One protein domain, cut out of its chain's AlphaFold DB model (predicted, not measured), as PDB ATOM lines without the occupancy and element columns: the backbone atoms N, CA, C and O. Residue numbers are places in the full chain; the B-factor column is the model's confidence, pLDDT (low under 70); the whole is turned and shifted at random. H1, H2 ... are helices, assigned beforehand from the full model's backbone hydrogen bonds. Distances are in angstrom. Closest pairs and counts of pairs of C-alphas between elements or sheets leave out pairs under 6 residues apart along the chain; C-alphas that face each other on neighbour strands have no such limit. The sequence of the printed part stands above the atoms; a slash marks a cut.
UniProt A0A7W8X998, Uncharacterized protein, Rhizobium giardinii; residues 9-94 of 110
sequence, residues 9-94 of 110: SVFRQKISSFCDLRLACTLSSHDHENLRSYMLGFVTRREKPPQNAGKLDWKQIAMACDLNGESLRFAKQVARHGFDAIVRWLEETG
ATOM      1  N   SER A   9      36.020  -2.197  34.653       81.12
ATOM      2  CA  SER A   9      35.173  -2.633  33.538       81.12
ATOM      3  C   SER A   9      34.361  -1.494  32.906       81.12
ATOM      4  O   SER A   9      34.266  -1.408  31.684       81.12
ATOM      5  N   VAL A  10      33.812  -0.583  33.718       84.69
ATOM      6  CA  VAL A  10      33.060   0.593  33.246       84.69
ATOM      7  C   VAL A  10      33.999   1.587  32.569       84.69
ATOM      8  O   VAL A  10      33.670   2.144  31.523       84.69
ATOM      9  N   PHE A  11      35.185   1.797  33.139       85.50
ATOM     10  CA  PHE A  11      36.197   2.660  32.540       85.50
ATOM     11  C   PHE A  11      36.694   2.096  31.201       85.50
ATOM     12  O   PHE A  11      36.754   2.820  30.209       85.50
ATOM     13  N   ARG A  12      36.923   0.781  31.129       87.25
ATOM     14  CA  ARG A  12      37.269   0.071  29.894       87.25
ATOM     15  C   ARG A  12      36.214   0.273  28.804       87.25
ATOM     16  O   ARG A  12      36.571   0.591  27.674       87.25
ATOM     17  N   GLN A  13      34.928   0.170  29.146       87.38
ATOM     18  CA  GLN A  13      33.835   0.437  28.204       87.38
ATOM     19  C   GLN A  13      33.856   1.887  27.698       87.38
ATOM     20  O   GLN A  13      33.688   2.123  26.505       87.38
ATOM     21  N   LYS A  14      34.119   2.861  28.580       88.25
ATOM     22  CA  LYS A  14      34.225   4.282  28.203       88.25
ATOM     23  C   LYS A  14      35.375   4.537  27.232       88.25
ATOM     24  O   LYS A  14      35.168   5.231  26.240       88.25
ATOM     25  N   ILE A  15      36.553   3.969  27.494       88.88
ATOM     26  CA  ILE A  15      37.701   4.062  26.582       88.88
ATOM     27  C   ILE A  15      37.366   3.397  25.249       88.88
ATOM     28  O   ILE A  15      37.601   3.984  24.202       88.88
ATOM     29  N   SER A  16      36.731   2.225  25.279       87.06
ATOM     30  CA  SER A  16      36.305   1.524  24.070       87.06
ATOM     31  C   SER A  16      35.365   2.372  23.206       87.06
ATOM     32  O   SER A  16      35.610   2.506  22.013       87.06
ATOM     33  N   SER A  17      34.329   2.980  23.791       88.38
ATOM     34  CA  SER A  17      33.413   3.875  23.066       88.38
ATOM     35  C   SER A  17      34.101   5.151  22.582       88.38
ATOM     36  O   SER A  17      33.784   5.649  21.508       88.38
ATOM     37  N   PHE A  18      35.051   5.686  23.351       87.50
ATOM     38  CA  PHE A  18      35.852   6.831  22.925       87.50
ATOM     39  C   PHE A  18      36.697   6.496  21.690       87.50
ATOM     40  O   PHE A  18      36.730   7.286  20.743       87.50
ATOM     41  N   CYS A  19      37.339   5.325  21.680       84.94
ATOM     42  CA  CYS A  19      38.099   4.854  20.533       84.94
ATOM     43  C   CYS A  19      37.205   4.667  19.308       84.94
ATOM     44  O   CYS A  19      37.539   5.153  18.236       84.94
ATOM     45  N   ASP A  20      36.038   4.059  19.483       85.50
ATOM     46  CA  ASP A  20      35.077   3.849  18.401       85.50
ATOM     47  C   ASP A  20      34.606   5.179  17.780       85.50
ATOM     48  O   ASP A  20      34.712   5.389  16.580       85.50
ATOM     49  N   LEU A  21      34.201   6.153  18.601       86.12
ATOM     50  CA  LEU A  21      33.640   7.420  18.108       86.12
ATOM     51  C   LEU A  21      34.677   8.378  17.513       86.12
ATOM     52  O   LEU A  21      34.359   9.169  16.625       86.12
ATOM     53  N   ARG A  22      35.897   8.396  18.061       81.88
ATOM     54  CA  ARG A  22      36.927   9.362  17.659       81.88
ATOM     55  C   ARG A  22      37.990   8.740  16.774       81.88
ATOM     56  O   ARG A  22      38.339   9.343  15.766       81.88
ATOM     57  N   LEU A  23      38.524   7.575  17.138       78.06
ATOM     58  CA  LEU A  23      39.579   6.953  16.345       78.06
ATOM     59  C   LEU A  23      39.019   6.364  15.046       78.06
ATOM     60  O   LEU A  23      39.635   6.597  14.016       78.06
ATOM     61  N   ALA A  24      37.847   5.716  15.046       78.00
ATOM     62  CA  ALA A  24      37.308   5.131  13.809       78.00
ATOM     63  C   ALA A  24      36.965   6.182  12.734       78.00
ATOM     64  O   ALA A  24      37.053   5.898  11.546       78.00
ATOM     65  N   CYS A  25      36.627   7.413  13.134       77.94
ATOM     66  CA  CYS A  25      36.380   8.516  12.197       77.94
ATOM     67  C   CYS A  25      37.659   9.162  11.641       77.94
ATOM     68  O   CYS A  25      37.575   9.932  10.688       77.94
ATOM     69  N   THR A  26      38.820   8.925  12.259       78.19
ATOM     70  CA  THR A  26      40.052   9.681  11.962       78.19
ATOM     71  C   THR A  26      41.203   8.797  11.486       78.19
ATOM     72  O   THR A  26      42.125   9.284  10.841       78.19
ATOM     73  N   LEU A  27      41.183   7.511  11.829       79.62
ATOM     74  CA  LEU A  27      42.241   6.546  11.560       79.62
ATOM     75  C   LEU A  27      41.692   5.394  10.721       79.62
ATOM     76  O   LEU A  27      40.497   5.106  10.740       79.62
ATOM     77  N   SER A  28      42.589   4.708  10.016       81.44
ATOM     78  CA  SER A  28      42.235   3.490   9.291       81.44
ATOM     79  C   SER A  28      41.784   2.385  10.254       81.44
ATOM     80  O   SER A  28      42.115   2.403  11.444       81.44
ATOM     81  N   SER A  29      41.051   1.393   9.743       82.25
ATOM     82  CA  SER A  29      40.540   0.262  10.530       82.25
ATOM     83  C   SER A  29      41.639  -0.420  11.354       82.25
ATOM     84  O   SER A  29      41.458  -0.715  12.528       82.25
ATOM     85  N   HIS A  30      42.811  -0.591  10.743       83.88
ATOM     86  CA  HIS A  30      43.970  -1.223  11.365       83.88
ATOM     87  C   HIS A  30      44.572  -0.377  12.506       83.88
ATOM     88  O   HIS A  30      44.766  -0.865  13.618       83.88
ATOM     89  N   ASP A  31      44.802   0.914  12.259       84.00
ATOM     90  CA  ASP A  31      45.410   1.831  13.231       84.00
ATOM     91  C   ASP A  31      44.512   2.045  14.457       84.00
ATOM     92  O   ASP A  31      45.000   2.131  15.589       84.00
ATOM     93  N   HIS A  32      43.189   2.127  14.255       84.31
ATOM     94  CA  HIS A  32      42.259   2.311  15.367       84.31
ATOM     95  C   HIS A  32      42.163   1.060  16.249       84.31
ATOM     96  O   HIS A  32      42.101   1.207  17.470       84.31
ATOM     97  N   GLU A  33      42.156  -0.147  15.667       86.81
ATOM     98  CA  GLU A  33      42.124  -1.419  16.403       86.81
ATOM     99  C   GLU A  33      43.382  -1.568  17.267       86.81
ATOM    100  O   GLU A  33      43.284  -1.859  18.463       86.81
ATOM    101  N   ASN A  34      44.556  -1.267  16.698       88.38
ATOM    102  CA  ASN A  34      45.831  -1.297  17.418       88.38
ATOM    103  C   ASN A  34      45.832  -0.329  18.605       88.38
ATOM    104  O   ASN A  34      46.084  -0.743  19.738       88.38
ATOM    105  N   LEU A  35      45.465   0.940  18.391       86.38
ATOM    106  CA  LEU A  35      45.374   1.934  19.467       86.38
ATOM    107  C   LEU A  35      44.339   1.559  20.529       86.38
ATOM    108  O   LEU A  35      44.601   1.707  21.724       86.38
ATOM    109  N   ARG A  36      43.165   1.069  20.117       87.94
ATOM    110  CA  ARG A  36      42.102   0.625  21.026       87.94
ATOM    111  C   ARG A  36      42.608  -0.506  21.909       87.94
ATOM    112  O   ARG A  36      42.529  -0.397  23.131       87.94
ATOM    113  N   SER A  37      43.164  -1.558  21.314       88.12
ATOM    114  CA  SER A  37      43.727  -2.694  22.046       88.12
ATOM    115  C   SER A  37      44.830  -2.244  23.008       88.12
ATOM    116  O   SER A  37      44.815  -2.598  24.190       88.12
ATOM    117  N   TYR A  38      45.714  -1.355  22.549       88.69
ATOM    118  CA  TYR A  38      46.802  -0.796  23.346       88.69
ATOM    119  C   TYR A  38      46.289  -0.022  24.576       88.69
ATOM    120  O   TYR A  38      46.708  -0.286  25.704       88.69
ATOM    121  N   MET A  39      45.308   0.873  24.403       87.62
ATOM    122  CA  MET A  39      44.701   1.643  25.500       87.62
ATOM    123  C   MET A  39      43.942   0.756  26.496       87.62
ATOM    124  O   MET A  39      44.049   0.946  27.710       87.62
ATOM    125  N   LEU A  40      43.195  -0.236  26.007       88.31
ATOM    126  CA  LEU A  40      42.476  -1.189  26.860       88.31
ATOM    127  C   LEU A  40      43.436  -2.101  27.639       88.31
ATOM    128  O   LEU A  40      43.116  -2.506  28.764       88.31
ATOM    129  N   GLY A  41      44.615  -2.385  27.080       87.62
ATOM    130  CA  GLY A  41      45.704  -3.095  27.743       87.62
ATOM    131  C   GLY A  41      46.147  -2.399  29.030       87.62
ATOM    132  O   GLY A  41      46.187  -3.041  30.079       87.62
ATOM    133  N   PHE A  42      46.368  -1.081  28.987       86.31
ATOM    134  CA  PHE A  42      46.730  -0.287  30.170       86.31
ATOM    135  C   PHE A  42      45.646  -0.292  31.242       86.31
ATOM    136  O   PHE A  42      45.945  -0.470  32.419       86.31
ATOM    137  N   VAL A  43      44.374  -0.169  30.853       85.75
ATOM    138  CA  VAL A  43      43.248  -0.233  31.801       85.75
ATOM    139  C   VAL A  43      43.168  -1.601  32.479       85.75
ATOM    140  O   VAL A  43      42.919  -1.689  33.681       85.75
ATOM    141  N   THR A  44      43.396  -2.671  31.717       85.75
ATOM    142  CA  THR A  44      43.322  -4.051  32.216       85.75
ATOM    143  C   THR A  44      44.490  -4.375  33.146       85.75
ATOM    144  O   THR A  44      44.273  -4.940  34.215       85.75
ATOM    145  N   ARG A  45      45.713  -3.979  32.775       84.38
ATOM    146  CA  ARG A  45      46.929  -4.162  33.588       84.38
ATOM    147  C   ARG A  45      47.053  -3.141  34.723       84.38
ATOM    148  O   ARG A  45      47.881  -3.319  35.606       84.38
ATOM    149  N   ARG A  46      46.222  -2.092  34.706       80.38
ATOM    150  CA  ARG A  46      46.322  -0.900  35.561       80.38
ATOM    151  C   ARG A  46      47.712  -0.258  35.519       80.38
ATOM    152  O   ARG A  46      48.255   0.162  36.538       80.38
ATOM    153  N   GLU A  47      48.275  -0.186  34.323       83.38
ATOM    154  CA  GLU A  47      49.627   0.305  34.091       83.38
ATOM    155  C   GLU A  47      49.596   1.665  33.399       83.38
ATOM    156  O   GLU A  47      48.701   1.952  32.600       83.38
ATOM    157  N   LYS A  48      50.566   2.525  33.722       79.38
ATOM    158  CA  LYS A  48      50.683   3.823  33.065       79.38
ATOM    159  C   LYS A  48      51.255   3.630  31.656       79.38
ATOM    160  O   LYS A  48      52.200   2.860  31.494       79.38
ATOM    161  N   PRO A  49      50.723   4.336  30.644       81.94
ATOM    162  CA  PRO A  49      51.339   4.355  29.323       81.94
ATOM    163  C   PRO A  49      52.794   4.838  29.412       81.94
ATOM    164  O   PRO A  49      53.123   5.568  30.352       81.94
ATOM    165  N   PRO A  50      53.661   4.481  28.446       80.62
ATOM    166  CA  PRO A  50      55.062   4.883  28.465       80.62
ATOM    167  C   PRO A  50      55.165   6.408  28.557       80.62
ATOM    168  O   PRO A  50      54.666   7.143  27.699       80.62
ATOM    169  N   GLN A  51      55.776   6.878  29.641       81.62
ATOM    170  CA  GLN A  51      56.009   8.286  29.925       81.62
ATOM    171  C   GLN A  51      57.512   8.551  29.890       81.62
ATOM    172  O   GLN A  51      58.293   7.855  30.528       81.62
ATOM    173  N   ASN A  52      57.904   9.582  29.158       79.25
ATOM    174  CA  ASN A  52      59.262  10.075  29.056       79.25
ATOM    175  C   ASN A  52      59.304  11.504  29.613       79.25
ATOM    176  O   ASN A  52      58.597  12.391  29.126       79.25
ATOM    177  N   ALA A  53      60.072  11.707  30.688       73.06
ATOM    178  CA  ALA A  53      60.167  12.974  31.424       73.06
ATOM    179  C   ALA A  53      58.795  13.584  31.807       73.06
ATOM    180  O   ALA A  53      58.557  14.783  31.643       73.06
ATOM    181  N   GLY A  54      57.856  12.745  32.259       71.19
ATOM    182  CA  GLY A  54      56.506  13.170  32.660       71.19
ATOM    183  C   GLY A  54      55.547  13.477  31.502       71.19
ATOM    184  O   GLY A  54      54.431  13.938  31.732       71.19
ATOM    185  N   LYS A  55      55.941  13.220  30.249       78.44
ATOM    186  CA  LYS A  55      55.082  13.352  29.060       78.44
ATOM    187  C   LYS A  55      54.914  11.998  28.384       78.44
ATOM    188  O   LYS A  55      55.817  11.181  28.421       78.44
ATOM    189  N   LEU A  56      53.774  11.759  27.737       82.31
ATOM    190  CA  LEU A  56      53.569  10.532  26.957       82.31
ATOM    191  C   LEU A  56      54.659  10.381  25.892       82.31
ATOM    192  O   LEU A  56      54.878  11.300  25.091       82.31
ATOM    193  N   ASP A  57      55.306   9.220  25.867       88.06
ATOM    194  CA  ASP A  57      56.289   8.881  24.851       88.06
ATOM    195  C   ASP A  57      55.571   8.465  23.563       88.06
ATOM    196  O   ASP A  57      55.297   7.298  23.284       88.06
ATOM    197  N   TRP A  58      55.224   9.472  22.763       84.81
ATOM    198  CA  TRP A  58      54.547   9.276  21.482       84.81
ATOM    199  C   TRP A  58      55.376   8.469  20.485       84.81
ATOM    200  O   TRP A  58      54.801   7.886  19.574       84.81
ATOM    201  N   LYS A  59      56.703   8.419  20.649       85.25
ATOM    202  CA  LYS A  59      57.586   7.644  19.777       85.25
ATOM    203  C   LYS A  59      57.412   6.149  20.051       85.25
ATOM    204  O   LYS A  59      57.209   5.388  19.115       85.25
ATOM    205  N   GLN A  60      57.407   5.742  21.318       87.25
ATOM    206  CA  GLN A  60      57.073   4.384  21.746       87.25
ATOM    207  C   GLN A  60      55.642   4.006  21.372       87.25
ATOM    208  O   GLN A  60      55.434   2.914  20.862       87.25
ATOM    209  N   ILE A  61      54.671   4.906  21.562       86.44
ATOM    210  CA  ILE A  61      53.275   4.645  21.175       86.44
ATOM    211  C   ILE A  61      53.165   4.433  19.660       86.44
ATOM    212  O   ILE A  61      52.508   3.491  19.233       86.44
ATOM    213  N   ALA A  62      53.833   5.265  18.854       86.88
ATOM    214  CA  ALA A  62      53.857   5.108  17.403       86.88
ATOM    215  C   ALA A  62      54.458   3.765  16.981       86.88
ATOM    216  O   ALA A  62      53.863   3.076  16.166       86.88
ATOM    217  N   MET A  63      55.592   3.376  17.573       87.00
ATOM    218  CA  MET A  63      56.242   2.095  17.279       87.00
ATOM    219  C   MET A  63      55.401   0.894  17.735       87.00
ATOM    220  O   MET A  63      55.330  -0.099  17.029       87.00
ATOM    221  N   ALA A  64      54.752   0.974  18.899       87.00
ATOM    222  CA  ALA A  64      53.935  -0.117  19.430       87.00
ATOM    223  C   ALA A  64      52.609  -0.301  18.673       87.00
ATOM    224  O   ALA A  64      52.099  -1.413  18.600       87.00
ATOM    225  N   CYS A  65      52.044   0.787  18.144       84.06
ATOM    226  CA  CYS A  65      50.783   0.779  17.397       84.06
ATOM    227  C   CYS A  65      50.981   0.793  15.868       84.06
ATOM    228  O   CYS A  65      49.993   0.956  15.158       84.06
ATOM    229  N   ASP A  66      52.224   0.671  15.386       85.94
ATOM    230  CA  ASP A  66      52.617   0.763  13.968       85.94
ATOM    231  C   ASP A  66      52.018   1.990  13.246       85.94
ATOM    232  O   ASP A  66      51.522   1.928  12.125       85.94
ATOM    233  N   LEU A  67      52.008   3.141  13.927       84.56
ATOM    234  CA  LEU A  67      51.373   4.351  13.406       84.56
ATOM    235  C   LEU A  67      52.299   5.079  12.440       84.56
ATOM    236  O   LEU A  67      53.396   5.513  12.807       84.56
ATOM    237  N   ASN A  68      51.785   5.343  11.243       84.62
ATOM    238  CA  ASN A  68      52.459   6.202  10.281       84.62
ATOM    239  C   ASN A  68      52.449   7.675  10.737       84.62
ATOM    240  O   ASN A  68      51.606   8.091  11.535       84.62
ATOM    241  N   GLY A  69      53.368   8.503  10.225       83.06
ATOM    242  CA  GLY A  69      53.562   9.884  10.705       83.06
ATOM    243  C   GLY A  69      52.311  10.775  10.659       83.06
ATOM    244  O   GLY A  69      52.128  11.631  11.529       83.06
ATOM    245  N   GLU A  70      51.424  10.552   9.689       84.06
ATOM    246  CA  GLU A  70      50.140  11.250   9.578       84.06
ATOM    247  C   GLU A  70      49.127  10.742  10.618       84.06
ATOM    248  O   GLU A  70      48.636  11.535  11.429       84.06
ATOM    249  N   SER A  71      48.915   9.421  10.697       82.44
ATOM    250  CA  SER A  71      48.097   8.761  11.727       82.44
ATOM    251  C   SER A  71      48.540   9.143  13.142       82.44
ATOM    252  O   SER A  71      47.711   9.432  14.004       82.44
ATOM    253  N   LEU A  72      49.849   9.247  13.385       86.06
ATOM    254  CA  LEU A  72      50.417   9.658  14.667       86.06
ATOM    255  C   LEU A  72      49.989  11.075  15.064       86.06
ATOM    256  O   LEU A  72      49.739  11.325  16.243       86.06
ATOM    257  N   ARG A  73      49.883  12.019  14.121       86.25
ATOM    258  CA  ARG A  73      49.443  13.394  14.428       86.25
ATOM    259  C   ARG A  73      47.997  13.410  14.909       86.25
ATOM    260  O   ARG A  73      47.706  14.066  15.911       86.25
ATOM    261  N   PHE A  74      47.122  12.656  14.248       84.00
ATOM    262  CA  PHE A  74      45.716  12.526  14.634       84.00
ATOM    263  C   PHE A  74      45.551  11.761  15.947       84.00
ATOM    264  O   PHE A  74      44.909  12.257  16.879       84.00
ATOM    265  N   ALA A  75      46.216  10.612  16.073       83.19
ATOM    266  CA  ALA A  75      46.261   9.829  17.300       83.19
ATOM    267  C   ALA A  75      46.773  10.675  18.472       83.19
ATOM    268  O   ALA A  75      46.202  10.635  19.554       83.19
ATOM    269  N   LYS A  76      47.776  11.532  18.266       84.94
ATOM    270  CA  LYS A  76      48.289  12.425  19.309       84.94
ATOM    271  C   LYS A  76      47.265  13.440  19.809       84.94
ATOM    272  O   LYS A  76      47.318  13.802  20.980       84.94
ATOM    273  N   GLN A  77      46.345  13.917  18.972       84.81
ATOM    274  CA  GLN A  77      45.276  14.817  19.424       84.81
ATOM    275  C   GLN A  77      44.180  14.045  20.158       84.81
ATOM    276  O   GLN A  77      43.793  14.408  21.267       84.81
ATOM    277  N   VAL A  78      43.716  12.947  19.561       84.44
ATOM    278  CA  VAL A  78      42.586  12.171  20.075       84.44
ATOM    279  C   VAL A  78      43.001  11.310  21.268       84.44
ATOM    280  O   VAL A  78      42.467  11.456  22.367       84.44
ATOM    281  N   ALA A  79      43.987  10.432  21.085       83.19
ATOM    282  CA  ALA A  79      44.427   9.488  22.102       83.19
ATOM    283  C   ALA A  79      45.015  10.193  23.328       83.19
ATOM    284  O   ALA A  79      44.937   9.637  24.417       83.19
ATOM    285  N   ARG A  80      45.518  11.436  23.211       84.56
ATOM    286  CA  ARG A  80      45.972  12.219  24.376       84.56
ATOM    287  C   ARG A  80      44.878  12.339  25.427       84.56
ATOM    288  O   ARG A  80      45.173  12.145  26.597       84.56
ATOM    289  N   HIS A  81      43.639  12.617  25.028       85.75
ATOM    290  CA  HIS A  81      42.525  12.718  25.972       85.75
ATOM    291  C   HIS A  81      42.217  11.378  26.641       85.75
ATOM    292  O   HIS A  81      41.928  11.336  27.833       85.75
ATOM    293  N   GLY A  82      42.324  10.278  25.896       86.19
ATOM    294  CA  GLY A  82      42.118   8.948  26.453       86.19
ATOM    295  C   GLY A  82      43.253   8.499  27.382       86.19
ATOM    296  O   GLY A  82      42.980   7.962  28.449       86.19
ATOM    297  N   PHE A  83      44.516   8.767  27.037       86.94
ATOM    298  CA  PHE A  83      45.666   8.482  27.901       86.94
ATOM    299  C   PHE A  83      45.659   9.336  29.169       86.94
ATOM    300  O   PHE A  83      45.922   8.808  30.244       86.94
ATOM    301  N   ASP A  84      45.320  10.621  29.063       85.69
ATOM    302  CA  ASP A  84      45.161  11.510  30.218       85.69
ATOM    303  C   ASP A  84      44.065  10.991  31.159       85.69
ATOM    304  O   ASP A  84      44.289  10.856  32.360       85.69
ATOM    305  N   ALA A  85      42.929  10.555  30.601       87.94
ATOM    306  CA  ALA A  85      41.872   9.911  31.371       87.94
ATOM    307  C   ALA A  85      42.339   8.610  32.045       87.94
ATOM    308  O   ALA A  85      41.950   8.361  33.183       87.94
ATOM    309  N   ILE A  86      43.156   7.781  31.376       87.19
ATOM    310  CA  ILE A  86      43.724   6.552  31.962       87.19
ATOM    311  C   ILE A  86      44.649   6.904  33.127       87.19
ATOM    312  O   ILE A  86      44.489   6.342  34.204       87.19
ATOM    313  N   VAL A  87      45.586   7.839  32.939       85.31
ATOM    314  CA  VAL A  87      46.516   8.276  33.994       85.31
ATOM    315  C   VAL A  87      45.735   8.800  35.192       85.31
ATOM    316  O   VAL A  87      45.948   8.320  36.303       85.31
ATOM    317  N   ARG A  88      44.766   9.686  34.953       84.12
ATOM    318  CA  ARG A  88      43.913  10.245  35.999       84.12
ATOM    319  C   ARG A  88      43.115   9.160  36.723       84.12
ATOM    320  O   ARG A  88      43.081   9.138  37.947       84.12
ATOM    321  N   TRP A  89      42.535   8.213  35.986       85.38
ATOM    322  CA  TRP A  89      41.810   7.088  36.573       85.38
ATOM    323  C   TRP A  89      42.722   6.196  37.427       85.38
ATOM    324  O   TRP A  89      42.305   5.762  38.499       85.38
ATOM    325  N   LEU A  90      43.970   5.955  37.013       84.38
ATOM    326  CA  LEU A  90      44.962   5.211  37.804       84.38
ATOM    327  C   LEU A  90      45.363   5.955  39.086       84.38
ATOM    328  O   LEU A  90      45.549   5.327  40.129       84.38
ATOM    329  N   GLU A  91      45.467   7.281  39.026       81.62
ATOM    330  CA  GLU A  91      45.734   8.128  40.192       81.62
ATOM    331  C   GLU A  91      44.550   8.141  41.170       81.62
ATOM    332  O   GLU A  91      44.749   8.014  42.378       81.62
ATOM    333  N   GLU A  92      43.318   8.214  40.658       78.88
ATOM    334  CA  GLU A  92      42.079   8.165  41.447       78.88
ATOM    335  C   GLU A  92      41.825   6.777  42.066       78.88
ATOM    336  O   GLU A  92      41.273   6.682  43.161       78.88
ATOM    337  N   THR A  93      42.230   5.696  41.389       74.62
ATOM    338  CA  THR A  93      42.019   4.307  41.846       74.62
ATOM    339  C   THR A  93      43.172   3.723  42.667       74.62
ATOM    340  O   THR A  93      43.078   2.576  43.103       74.62
ATOM    341  N   GLY A  94      44.208   4.513  42.966       61.62
ATOM    342  CA  GLY A  94      45.173   4.186  44.017       61.62
ATOM    343  C   GLY A  94      46.528   3.650  43.558       61.62
ATOM    344  O   GLY A  94      47.178   2.960  44.334       61.62
TER     345      GLY A  94
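Overview. This is residues 9 to 94 of the 110 residues of an uncharacterized protein of Rhizobium giardinii (UniProt A0A7W8X998). What shape is this? Three long helices, H1, H2 and H4, lie side by side as a bundle, their centres making a triangle. The short H3 and the long link before it lie on the side of H2 and H4 away from H1, with H3 crosswise to H4. What is it built of? The printed part has 86 residues with four named helices, in the order H1, H2, H3, H4, and no named strand; the class is all helix. How large is it? It is compact, with a radius of gyration of the C-alphas of 12.0 A, and spans 35 by 29 by 18 A.

Arrangement. How do the first two helices stand? H1, residues 9 to 23, and H2, residues 29 to 45, form a helical hairpin. They touch, closest at the C-alphas of Leu 23 and His 32, 5.4 A apart, at a shallow tilt of 21 degrees, opposite ways. What does the hub touch? H4, residues 69 to 92, touches H1 with residues 75 to 82 alone, closest at the C-alphas of Ile 15 and Gly 82, 6.6 A, at a shallow tilt of 19 degrees, opposite ways. It touches H2, closest at the C-alphas of Val 43 and Ile 86, 6.8 A, at a shallow tilt of 18 degrees, the same way. Where is the short helix? H3, residues 58 to 64, only just touches H4, with 3 pairs of C-alphas within 8 A, the closest being Ala 62 and Leu 72 at 6.3 A, about perpendicular at 82 degrees; H1 and H3 are apart. Are the helix backbones complete? Every O i to N i+4 pair is within hydrogen-bond range in H1, H2 and H3, and 17 of 20 are in H4.

Along the chain. Where does H1 begin? C-alpha 9 is at (35.173, -2.633, 33.538), and H1 is 20.2 A long. How long are the others? H2 is 24.3 A, H3 9.6 A and H4 32.9 A, with a kink of 48 degrees near residue 78; C-alpha 92 is at (42.079, 8.165, 41.447).

Size, cuts and confidence. What are the extremes? The two C-alphas farthest apart are those of Glu 70 and Gly 94, 35.5 A. Which link is long? H2 to H3, residues 46 to 57, is long, with a short antiparallel pairing of residues 51 to 52 with 55 to 56. Is anything missing or uncertain? The printed part has no cut, and its mean pLDDT is 83.9, with residue 94 alone under 70.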